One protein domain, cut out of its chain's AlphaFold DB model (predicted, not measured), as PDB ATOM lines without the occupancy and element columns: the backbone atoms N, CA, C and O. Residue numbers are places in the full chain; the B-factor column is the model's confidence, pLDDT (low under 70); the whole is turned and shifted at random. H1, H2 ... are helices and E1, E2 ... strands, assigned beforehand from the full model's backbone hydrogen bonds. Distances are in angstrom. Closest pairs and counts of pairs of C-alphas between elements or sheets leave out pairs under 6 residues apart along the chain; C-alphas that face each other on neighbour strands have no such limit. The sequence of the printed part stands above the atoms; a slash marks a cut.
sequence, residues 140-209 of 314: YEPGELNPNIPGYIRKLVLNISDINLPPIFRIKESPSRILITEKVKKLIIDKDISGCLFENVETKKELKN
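AT A GLANCE: This is residues 140 to 209 of the 314 residues of an uncharacterized protein of Spongiivirga citrea (UniProt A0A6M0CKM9). A loose chain of small parts is strung out between two ends: the hairpin E1 and E2 makes one end, helix H1 the other, and a second small hairpin, E3 and E4, lies in the middle. The long strand E5 runs back from the H1 end past E4, on the other side of E4 from E3, to the short helix H2, while residues 156 to 167 loop from the first hairpin to the second. The printed part has 70 residues, with five named strands and two named helices in the order E1, E2, E3, E4, H1, E5, H2; the class is mixed, helices and strands. There are two antiparallel sheets of two strands, E1 - E2 and E3 - E4, and E5 pairs with no named strand. The whole is loose, with a radius of gyration of the C-alphas of 14.2 A and spans of 43 by 30 by 20 A.

IN THESE COORDINATES: E1, residues 140 to 142, begins at C-alpha 140 (-0.658, -14.847, 28.280). E2 is residues 150 to 155, 11.2 A from first to last C-alpha. E3, residues 168 to 171, is 10.6 A long and E4, residues 178 to 181, is 10.5 A long. H1, residues 182 to 190, measures 12.2 A and ends at C-alpha 190 (13.343, 16.588, 29.343). E5, residues 196 to 203, is the longest strand at 21.4 A. H2 is residues 204 to 207, with C-alpha 207 at (14.257, -11.102, 35.720).

HOW THE PARTS SIT: E1 and E2 form an antiparallel hairpin at 165 degrees, with N 141 and O 152 within hydrogen-bond range at 2.8 A. E2 and E3 are apart. E3 and E4 form an antiparallel hairpin at 126 degrees, with N 169 and O 179 at 2.9 A and N 179 and O 169 at 2.8 A. E4 and E5 are near each other. The closest C-alphas of H1 and E5, those of Lys 185 and Phe 198, are 7.7 A apart. The closest of E3 and H1, those of Ile 168 and Val 184, are 7.8 A apart. E2 and E5 are only just apart, at 8.5 A between their closest C-alphas. Residues 157 to 158 pair with residues 202 to 203 of E5, parallel. E5 and H2 meet only through their link. In H1 every O i to N i+4 pair is within hydrogen-bond range; H2 is too short for such a pair, and its one O i to N i+3 pair is within range.

THE WHOLE: The two C-alphas farthest apart, those of Pro 147 and Lys 191, are 42.7 A apart. The printed part has no cut. The link from E2 to E3, 12 residues, is long. The mean pLDDT of the printed part is 92.0, and residues 206 to 209 are under 70.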
ATOM      1  N   TYR A 140       0.325 -15.112  29.317       94.31
ATOM      2  CA  TYR A 140      -0.658 -14.847  28.280       94.31
ATOM      3  C   TYR A 140      -1.625 -16.020  28.116       94.31
ATOM      4  O   TYR A 140      -1.338 -17.149  28.510       94.31
ATOM      5  N   GLU A 141      -2.777 -15.726  27.532       92.75
ATOM      6  CA  GLU A 141      -3.771 -16.705  27.106       92.75
ATOM      7  C   GLU A 141      -3.673 -16.879  25.579       92.75
ATOM      8  O   GLU A 141      -3.346 -15.909  24.881       92.75
ATOM      9  N   PRO A 142      -3.920 -18.084  25.035       92.56
ATOM     10  CA  PRO A 142      -3.984 -18.301  23.591       92.56
ATOM     11  C   PRO A 142      -5.013 -17.388  22.914       92.56
ATOM     12  O   PRO A 142      -6.039 -17.048  23.500       92.56
ATOM     13  N   GLY A 143      -4.751 -16.985  21.672       90.81
ATOM     14  CA  GLY A 143      -5.705 -16.203  20.889       90.81
ATOM     15  C   GLY A 143      -6.974 -16.990  20.562       90.81
ATOM     16  O   GLY A 143      -6.896 -18.129  20.115       90.81
ATOM     17  N   GLU A 144      -8.138 -16.351  20.700       90.19
ATOM     18  CA  GLU A 144      -9.441 -16.970  20.393       90.19
ATOM     19  C   GLU A 144      -9.538 -17.441  18.933       90.19
ATOM     20  O   GLU A 144     -10.036 -18.525  18.651       90.19
ATOM     21  N   LEU A 145      -9.026 -16.633  17.998       88.88
ATOM     22  CA  LEU A 145      -9.052 -16.936  16.561       88.88
ATOM     23  C   LEU A 145      -7.887 -17.824  16.108       88.88
ATOM     24  O   LEU A 145      -7.955 -18.444  15.049       88.88
ATOM     25  N   ASN A 146      -6.792 -17.841  16.868       88.50
ATOM     26  CA  ASN A 146      -5.620 -18.653  16.572       88.50
ATOM     27  C   ASN A 146      -4.896 -18.996  17.885       88.50
ATOM     28  O   ASN A 146      -4.175 -18.148  18.419       88.50
ATOM     29  N   PRO A 147      -5.033 -20.236  18.386       89.50
ATOM     30  CA  PRO A 147      -4.448 -20.631  19.663       89.50
ATOM     31  C   PRO A 147      -2.916 -20.745  19.623       89.50
ATOM     32  O   PRO A 147      -2.286 -20.843  20.671       89.50
ATOM     33  N   ASN A 148      -2.298 -20.701  18.436       89.12
ATOM     34  CA  ASN A 148      -0.841 -20.760  18.288       89.12
ATOM     35  C   ASN A 148      -0.153 -19.400  18.477       89.12
ATOM     36  O   ASN A 148       1.073 -19.329  18.425       89.12
ATOM     37  N   ILE A 149      -0.915 -18.318  18.655       89.31
ATOM     38  CA  ILE A 149      -0.377 -16.983  18.933       89.31
ATOM     39  C   ILE A 149      -0.896 -16.471  20.281       89.31
ATOM     40  O   ILE A 149      -2.023 -16.799  20.665       89.31
ATOM     41  N   PRO A 150      -0.119 -15.641  21.000       92.25
ATOM     42  CA  PRO A 150      -0.619 -14.968  22.192       92.25
ATOM     43  C   PRO A 150      -1.836 -14.093  21.871       92.25
ATOM     44  O   PRO A 150      -1.802 -13.273  20.953       92.25
ATOM     45  N   GLY A 151      -2.912 -14.278  22.635       92.38
ATOM     46  CA  GLY A 151      -4.106 -13.444  22.625       92.38
ATOM     47  C   GLY A 151      -4.032 -12.391  23.723       92.38
ATOM     48  O   GLY A 151      -3.418 -11.334  23.564       92.38
ATOM     49  N   TYR A 152      -4.660 -12.676  24.865       91.19
ATOM     50  CA  TYR A 152      -4.652 -11.771  26.010       91.19
ATOM     51  C   TYR A 152      -3.336 -11.880  26.795       91.19
ATOM     52  O   TYR A 152      -3.036 -12.910  27.391       91.19
ATOM     53  N   ILE A 153      -2.541 -10.806  26.817       94.06
ATOM     54  CA  ILE A 153      -1.236 -10.761  27.497       94.06
ATOM     55  C   ILE A 153      -1.383 -10.043  28.845       94.06
ATOM     56  O   ILE A 153      -1.422  -8.808  28.896       94.06
ATOM     57  N   ARG A 154      -1.417 -10.822  29.933       89.25
ATOM     58  CA  ARG A 154      -1.476 -10.335  31.324       89.25
ATOM     59  C   ARG A 154      -0.149  -9.732  31.775       89.25
ATOM     60  O   ARG A 154      -0.134  -8.672  32.388       89.25
ATOM     61  N   LYS A 155       0.962 -10.400  31.454       92.81
ATOM     62  CA  LYS A 155       2.327  -9.945  31.744       92.81
ATOM     63  C   LYS A 155       3.164 -10.060  30.479       92.81
ATOM     64  O   LYS A 155       3.294 -11.152  29.934       92.81
ATOM     65  N   LEU A 156       3.733  -8.941  30.042       95.75
ATOM     66  CA  LEU A 156       4.622  -8.877  28.887       95.75
ATOM     67  C   LEU A 156       6.074  -8.822  29.362       95.75
ATOM     68  O   LEU A 156       6.450  -7.882  30.059       95.75
ATOM     69  N   VAL A 157       6.875  -9.803  28.948       96.00
ATOM     70  CA  VAL A 157       8.327  -9.814  29.133       96.00
ATOM     71  C   VAL A 157       8.996  -9.830  27.765       96.00
ATOM     72  O   VAL A 157       8.578 -10.561  26.868       96.00
ATOM     73  N   LEU A 158      10.043  -9.020  27.600       96.75
ATOM     74  CA  LEU A 158      10.789  -8.934  26.347       96.75
ATOM     75  C   LEU A 158      12.176  -9.581  26.451       96.75
ATOM     76  O   LEU A 158      12.948  -9.294  27.373       96.75
ATOM     77  N   ASN A 159      12.536 -10.390  25.457       95.69
ATOM     78  CA  ASN A 159      13.889 -10.899  25.262       95.69
ATOM     79  C   ASN A 159      14.646 -10.012  24.262       95.69
ATOM     80  O   ASN A 159      14.496 -10.143  23.052       95.69
ATOM     81  N   ILE A 160      15.453  -9.089  24.786       92.75
ATOM     82  CA  ILE A 160      16.129  -8.029  24.011       92.75
ATOM     83  C   ILE A 160      17.658  -8.160  24.020       92.75
ATOM     84  O   ILE A 160      18.362  -7.180  23.797       92.75
ATOM     85  N   SER A 161      18.175  -9.340  24.367       84.00
ATOM     86  CA  SER A 161      19.591  -9.540  24.706       84.00
ATOM     87  C   SER A 161      20.546  -9.220  23.546       84.00
ATOM     88  O   SER A 161      21.624  -8.693  23.800       84.00
ATOM     89  N   ASP A 162      20.102  -9.430  22.302       81.12
ATOM     90  CA  ASP A 162      20.945  -9.369  21.098       81.12
ATOM     91  C   ASP A 162      20.315  -8.545  19.958       81.12
ATOM     92  O   ASP A 162      20.659  -8.705  18.789       81.12
ATOM     93  N   ILE A 163      19.350  -7.674  20.277       88.06
ATOM     94  CA  ILE A 163      18.571  -6.942  19.270       88.06
ATOM     95  C   ILE A 163      18.829  -5.445  19.404       88.06
ATOM     96  O   ILE A 163      18.600  -4.852  20.462       88.06
ATOM     97  N   ASN A 164      19.244  -4.814  18.305       90.88
ATOM     98  CA  ASN A 164      19.225  -3.361  18.212       90.88
ATOM     99  C   ASN A 164      17.777  -2.896  18.021       90.88
ATOM    100  O   ASN A 164      17.164  -3.159  16.986       90.88
ATOM    101  N   LEU A 165      17.214  -2.246  19.038       95.38
ATOM    102  CA  LEU A 165      15.837  -1.769  18.990       95.38
ATOM    103  C   LEU A 165      15.781  -0.363  18.383       95.38
ATOM    104  O   LEU A 165      16.555   0.502  18.802       95.38
ATOM    105  N   PRO A 166      14.833  -0.089  17.468       96.94
ATOM    106  CA  PRO A 166      14.543   1.282  17.064       96.94
ATOM    107  C   PRO A 166      13.989   2.071  18.269       96.94
ATOM    108  O   PRO A 166      13.508   1.481  19.245       96.94
ATOM    109  N   PRO A 167      14.023   3.413  18.233       97.75
ATOM    110  CA  PRO A 167      13.618   4.230  19.376       97.75
ATOM    111  C   PRO A 167      12.150   4.008  19.779       97.75
ATOM    112  O   PRO A 167      11.840   4.029  20.973       97.75
ATOM    113  N   ILE A 168      11.283   3.740  18.800       98.44
ATOM    114  CA  ILE A 168       9.866   3.399  18.951       98.44
ATOM    115  C   ILE A 168       9.537   2.183  18.079       98.44
ATOM    116  O   ILE A 168       9.997   2.090  16.943       98.44
ATOM    117  N   PHE A 169       8.753   1.240  18.598       97.62
ATOM    118  CA  PHE A 169       8.397   0.015  17.880       97.62
ATOM    119  C   PHE A 169       7.116  -0.636  18.392       97.62
ATOM    120  O   PHE A 169       6.506  -0.217  19.373       97.62
ATOM    121  N   ARG A 170       6.721  -1.698  17.694       97.31
ATOM    122  CA  ARG A 170       5.697  -2.666  18.085       97.31
ATOM    123  C   ARG A 170       6.297  -4.065  18.037       97.31
ATOM    124  O   ARG A 170       7.292  -4.288  17.346       97.31
ATOM    125  N   ILE A 171       5.660  -5.009  18.719       96.88
ATOM    126  CA  ILE A 171       5.994  -6.436  18.629       96.88
ATOM    127  C   ILE A 171       4.910  -7.200  17.871       96.88
ATOM    128  O   ILE A 171       3.789  -6.707  17.708       96.88
ATOM    129  N   LYS A 172       5.244  -8.390  17.365       93.75
ATOM    130  CA  LYS A 172       4.320  -9.194  16.551       93.75
ATOM    131  C   LYS A 172       3.082  -9.626  17.336       93.75
ATOM    132  O   LYS A 172       1.980  -9.528  16.800       93.75
ATOM    133  N   GLU A 173       3.283 -10.034  18.583       95.00
ATOM    134  CA  GLU A 173       2.305 -10.614  19.511       95.00
ATOM    135  C   GLU A 173       1.375  -9.559  20.121       95.00
ATOM    136  O   GLU A 173       0.273  -9.865  20.560       95.00
ATOM    137  N   SER A 174       1.795  -8.292  20.137       94.50
ATOM    138  CA  SER A 174       1.003  -7.184  20.675       94.50
ATOM    139  C   SER A 174       1.117  -5.946  19.786       94.50
ATOM    140  O   SER A 174       1.716  -4.939  20.170       94.50
ATOM    141  N   PRO A 175       0.552  -5.994  18.566       92.50
ATOM    142  CA  PRO A 175       0.736  -4.928  17.589       92.50
ATOM    143  C   PRO A 175       0.081  -3.610  18.015       92.50
ATOM    144  O   PRO A 175       0.468  -2.558  17.518       92.50
ATOM    145  N   SER A 176      -0.902  -3.636  18.919       92.88
ATOM    146  CA  SER A 176      -1.560  -2.429  19.433       92.88
ATOM    147  C   SER A 176      -0.701  -1.641  20.422       92.88
ATOM    148  O   SER A 176      -0.877  -0.428  20.534       92.88
ATOM    149  N   ARG A 177       0.246  -2.289  21.114       95.94
ATOM    150  CA  ARG A 177       1.109  -1.641  22.107       95.94
ATOM    151  C   ARG A 177       2.276  -0.946  21.425       95.94
ATOM    152  O   ARG A 177       3.060  -1.581  20.724       95.94
ATOM    153  N   ILE A 178       2.412   0.355  21.660       98.00
ATOM    154  CA  ILE A 178       3.575   1.120  21.213       98.00
ATOM    155  C   ILE A 178       4.622   1.087  22.318       98.00
ATOM    156  O   ILE A 178       4.352   1.479  23.451       98.00
ATOM    157  N   LEU A 179       5.811   0.607  21.982       98.44
ATOM    158  CA  LEU A 179       6.935   0.479  22.891       98.44
ATOM    159  C   LEU A 179       8.008   1.499  22.532       98.44
ATOM    160  O   LEU A 179       8.234   1.788  21.358       98.44
ATOM    161  N   ILE A 180       8.681   2.027  23.548       98.44
ATOM    162  CA  ILE A 180       9.778   2.977  23.405       98.44
ATOM    163  C   ILE A 180      10.965   2.578  24.280       98.44
ATOM    164  O   ILE A 180      10.825   1.935  25.326       98.44
ATOM    165  N   THR A 181      12.154   3.002  23.865       97.81
ATOM    166  CA  THR A 181      13.371   2.842  24.666       97.81
ATOM    167  C   THR A 181      13.433   3.852  25.818       97.81
ATOM    168  O   THR A 181      12.815   4.918  25.783       97.81
ATOM    169  N   GLU A 182      14.248   3.563  26.836       97.12
ATOM    170  CA  GLU A 182      14.526   4.503  27.932       97.12
ATOM    171  C   GLU A 182      15.036   5.872  27.451       97.12
ATOM    172  O   GLU A 182      14.700   6.893  28.051       97.12
ATOM    173  N   LYS A 183      15.811   5.909  26.358       97.75
ATOM    174  CA  LYS A 183      16.319   7.161  25.778       97.75
ATOM    175  C   LYS A 183      15.179   8.063  25.300       97.75
ATOM    176  O   LYS A 183      15.184   9.248  25.613       97.75
ATOM    177  N   VAL A 184      14.185   7.496  24.607       98.25
ATOM    178  CA  VAL A 184      13.000   8.243  24.149       98.25
ATOM    179  C   VAL A 184      12.205   8.771  25.333       98.25
ATOM    180  O   VAL A 184      11.857   9.946  25.343       98.25
ATOM    181  N   LYS A 185      11.965   7.938  26.355       98.38
ATOM    182  CA  LYS A 185      11.247   8.372  27.561       98.38
ATOM    183  C   LYS A 185      11.926   9.572  28.224       98.38
ATOM    184  O   LYS A 185      11.249  10.543  28.542       98.38
ATOM    185  N   LYS A 186      13.245   9.500  28.441       98.12
ATOM    186  CA  LYS A 186      14.011  10.606  29.040       98.12
ATOM    187  C   LYS A 186      13.864  11.875  28.213       98.12
ATOM    188  O   LYS A 186      13.492  12.902  28.754       98.12
ATOM    189  N   LEU A 187      14.034  11.769  26.896       97.94
ATOM    190  CA  LEU A 187      13.956  12.928  26.019       97.94
ATOM    191  C   LEU A 187      12.546  13.542  25.963       97.94
ATOM    192  O   LEU A 187      12.432  14.760  25.904       97.94
ATOM    193  N   ILE A 188      11.483  12.732  26.024       98.25
ATOM    194  CA  ILE A 188      10.103  13.226  26.157       98.25
ATOM    195  C   ILE A 188       9.946  14.056  27.436       98.25
ATOM    196  O   ILE A 188       9.417  15.163  27.364       98.25
ATOM    197  N   ILE A 189      10.419  13.545  28.577       97.75
ATOM    198  CA  ILE A 189      10.332  14.243  29.868       97.75
ATOM    199  C   ILE A 189      11.160  15.533  29.833       97.75
ATOM    200  O   ILE A 189      10.652  16.600  30.159       97.75
ATOM    201  N   ASP A 190      12.410  15.456  29.373       98.00
ATOM    202  CA  ASP A 190      13.343  16.588  29.343       98.00
ATOM    203  C   ASP A 190      12.884  17.717  28.405       98.00
ATOM    204  O   ASP A 190      13.275  18.872  28.572       98.00
ATOM    205  N   LYS A 191      12.092  17.387  27.377       98.00
ATOM    206  CA  LYS A 191      11.559  18.343  26.392       98.00
ATOM    207  C   LYS A 191      10.108  18.734  26.639       98.00
ATOM    208  O   LYS A 191       9.543  19.423  25.790       98.00
ATOM    209  N   ASP A 192       9.536  18.312  27.765       97.06
ATOM    210  CA  ASP A 192       8.159  18.615  28.153       97.06
ATOM    211  C   ASP A 192       7.160  18.289  27.021       97.06
ATOM    212  O   ASP A 192       6.339  19.105  26.585       97.06
ATOM    213  N   ILE A 193       7.310  17.085  26.451       97.75
ATOM    214  CA  ILE A 193       6.334  16.535  25.510       97.75
ATOM    215  C   ILE A 193       5.126  16.064  26.311       97.75
ATOM    216  O   ILE A 193       5.215  15.218  27.201       97.75
ATOM    217  N   SER A 194       3.979  16.594  25.928       96.12
ATOM    218  CA  SER A 194       2.713  16.476  26.639       96.12
ATOM    219  C   SER A 194       1.835  15.349  26.086       96.12
ATOM    220  O   SER A 194       1.899  14.991  24.905       96.12
ATOM    221  N   GLY A 195       0.966  14.798  26.938       95.00
ATOM    222  CA  GLY A 195       0.006  13.760  26.549       95.00
ATOM    223  C   GLY A 195       0.549  12.328  26.543       95.00
ATOM    224  O   GLY A 195      -0.147  11.419  26.092       95.00
ATOM    225  N   CYS A 196       1.771  12.119  27.034       96.44
ATOM    226  CA  CYS A 196       2.427  10.816  27.100       96.44
ATOM    227  C   CYS A 196       2.498  10.291  28.540       96.44
ATOM    228  O   CYS A 196       3.047  10.954  29.417       96.44
ATOM    229  N   LEU A 197       2.052   9.055  28.758       95.69
ATOM    230  CA  LEU A 197       2.315   8.285  29.975       95.69
ATOM    231  C   LEU A 197       3.176   7.055  29.658       95.69
ATOM    232  O   LEU A 197       3.253   6.596  28.513       95.69
ATOM    233  N   PHE A 198       3.833   6.521  30.691       97.00
ATOM    234  CA  PHE A 198       4.816   5.448  30.550       97.00
ATOM    235  C   PHE A 198       4.603   4.335  31.563       97.00
ATOM    236  O   PHE A 198       4.800   4.536  32.762       97.00
ATOM    237  N   GLU A 199       4.360   3.131  31.064       95.69
ATOM    238  CA  GLU A 199       4.370   1.912  31.871       95.69
ATOM    239  C   GLU A 199       5.659   1.139  31.612       95.69
ATOM    240  O   GLU A 199       6.107   1.028  30.472       95.69
ATOM    241  N   ASN A 200       6.309   0.638  32.661       95.88
ATOM    242  CA  ASN A 200       7.511  -0.171  32.487       95.88
ATOM    243  C   ASN A 200       7.143  -1.553  31.937       95.88
ATOM    244  O   ASN A 200       6.202  -2.181  32.411       95.88
ATOM    245  N   VAL A 201       7.911  -2.019  30.953       95.94
ATOM    246  CA  VAL A 201       7.809  -3.376  30.417       95.94
ATOM    247  C   VAL A 201       9.043  -4.148  30.855       95.94
ATOM    248  O   VAL A 201      10.168  -3.697  30.624       95.94
ATOM    249  N   GLU A 202       8.820  -5.298  31.485       93.25
ATOM    250  CA  GLU A 202       9.893  -6.151  31.984       93.25
ATOM    251  C   GLU A 202      10.727  -6.729  30.838       93.25
ATOM    252  O   GLU A 202      10.228  -7.075  29.763       93.25
ATOM    253  N   THR A 203      12.021  -6.886  31.092       93.31
ATOM    254  CA  THR A 203      12.952  -7.534  30.166       93.31
ATOM    255  C   THR A 203      13.583  -8.768  30.809       93.31
ATOM    256  O   THR A 203      13.826  -8.795  32.016       93.31
ATOM    257  N   LYS A 204      13.925  -9.798  30.018       86.81
ATOM    258  CA  LYS A 204      14.546 -11.045  30.522       86.81
ATOM    259  C   LYS A 204      15.806 -10.787  31.363       86.81
ATOM    260  O   LYS A 204      16.096 -11.512  32.311       86.81
ATOM    261  N   LYS A 205      16.554  -9.726  31.039       78.56
ATOM    262  CA  LYS A 205      17.736  -9.301  31.802       78.56
ATOM    263  C   LYS A 205      17.382  -8.819  33.214       78.56
ATOM    264  O   LYS A 205      18.151  -9.074  34.130       78.56
ATOM    265  N   GLU A 206      16.242  -8.156  33.394       68.19
ATOM    266  CA  GLU A 206      15.778  -7.700  34.711       68.19
ATOM    267  C   GLU A 206      15.314  -8.874  35.576       68.19
ATOM    268  O   GLU A 206      15.675  -8.919  36.744       68.19
ATOM    269  N   LEU A 207      14.651  -9.881  34.997       57.78
ATOM    270  CA  LEU A 207      14.257 -11.102  35.720       57.78
ATOM    271  C   LEU A 207      15.441 -11.902  36.272       57.78
ATOM    272  O   LEU A 207      15.330 -12.535  37.320       57.78
ATOM    273  N   LYS A 208      16.601 -11.862  35.602       54.84
ATOM    274  CA  LYS A 208      17.831 -12.460  36.149       54.84
ATOM    275  C   LYS A 208      18.304 -11.755  37.427       54.84
ATOM    276  O   LYS A 208      18.982 -12.393  38.228       54.84
ATOM    277  N   ASN A 209      17.918 -10.494  37.625       50.72
ATOM    278  CA  ASN A 209      18.266  -9.695  38.799       50.72
ATOM    279  C   ASN A 209      17.156  -9.700  39.868       50.72
ATOM    280  O   ASN A 209      17.452  -9.535  41.044       50.72
TER     281      ASN A 209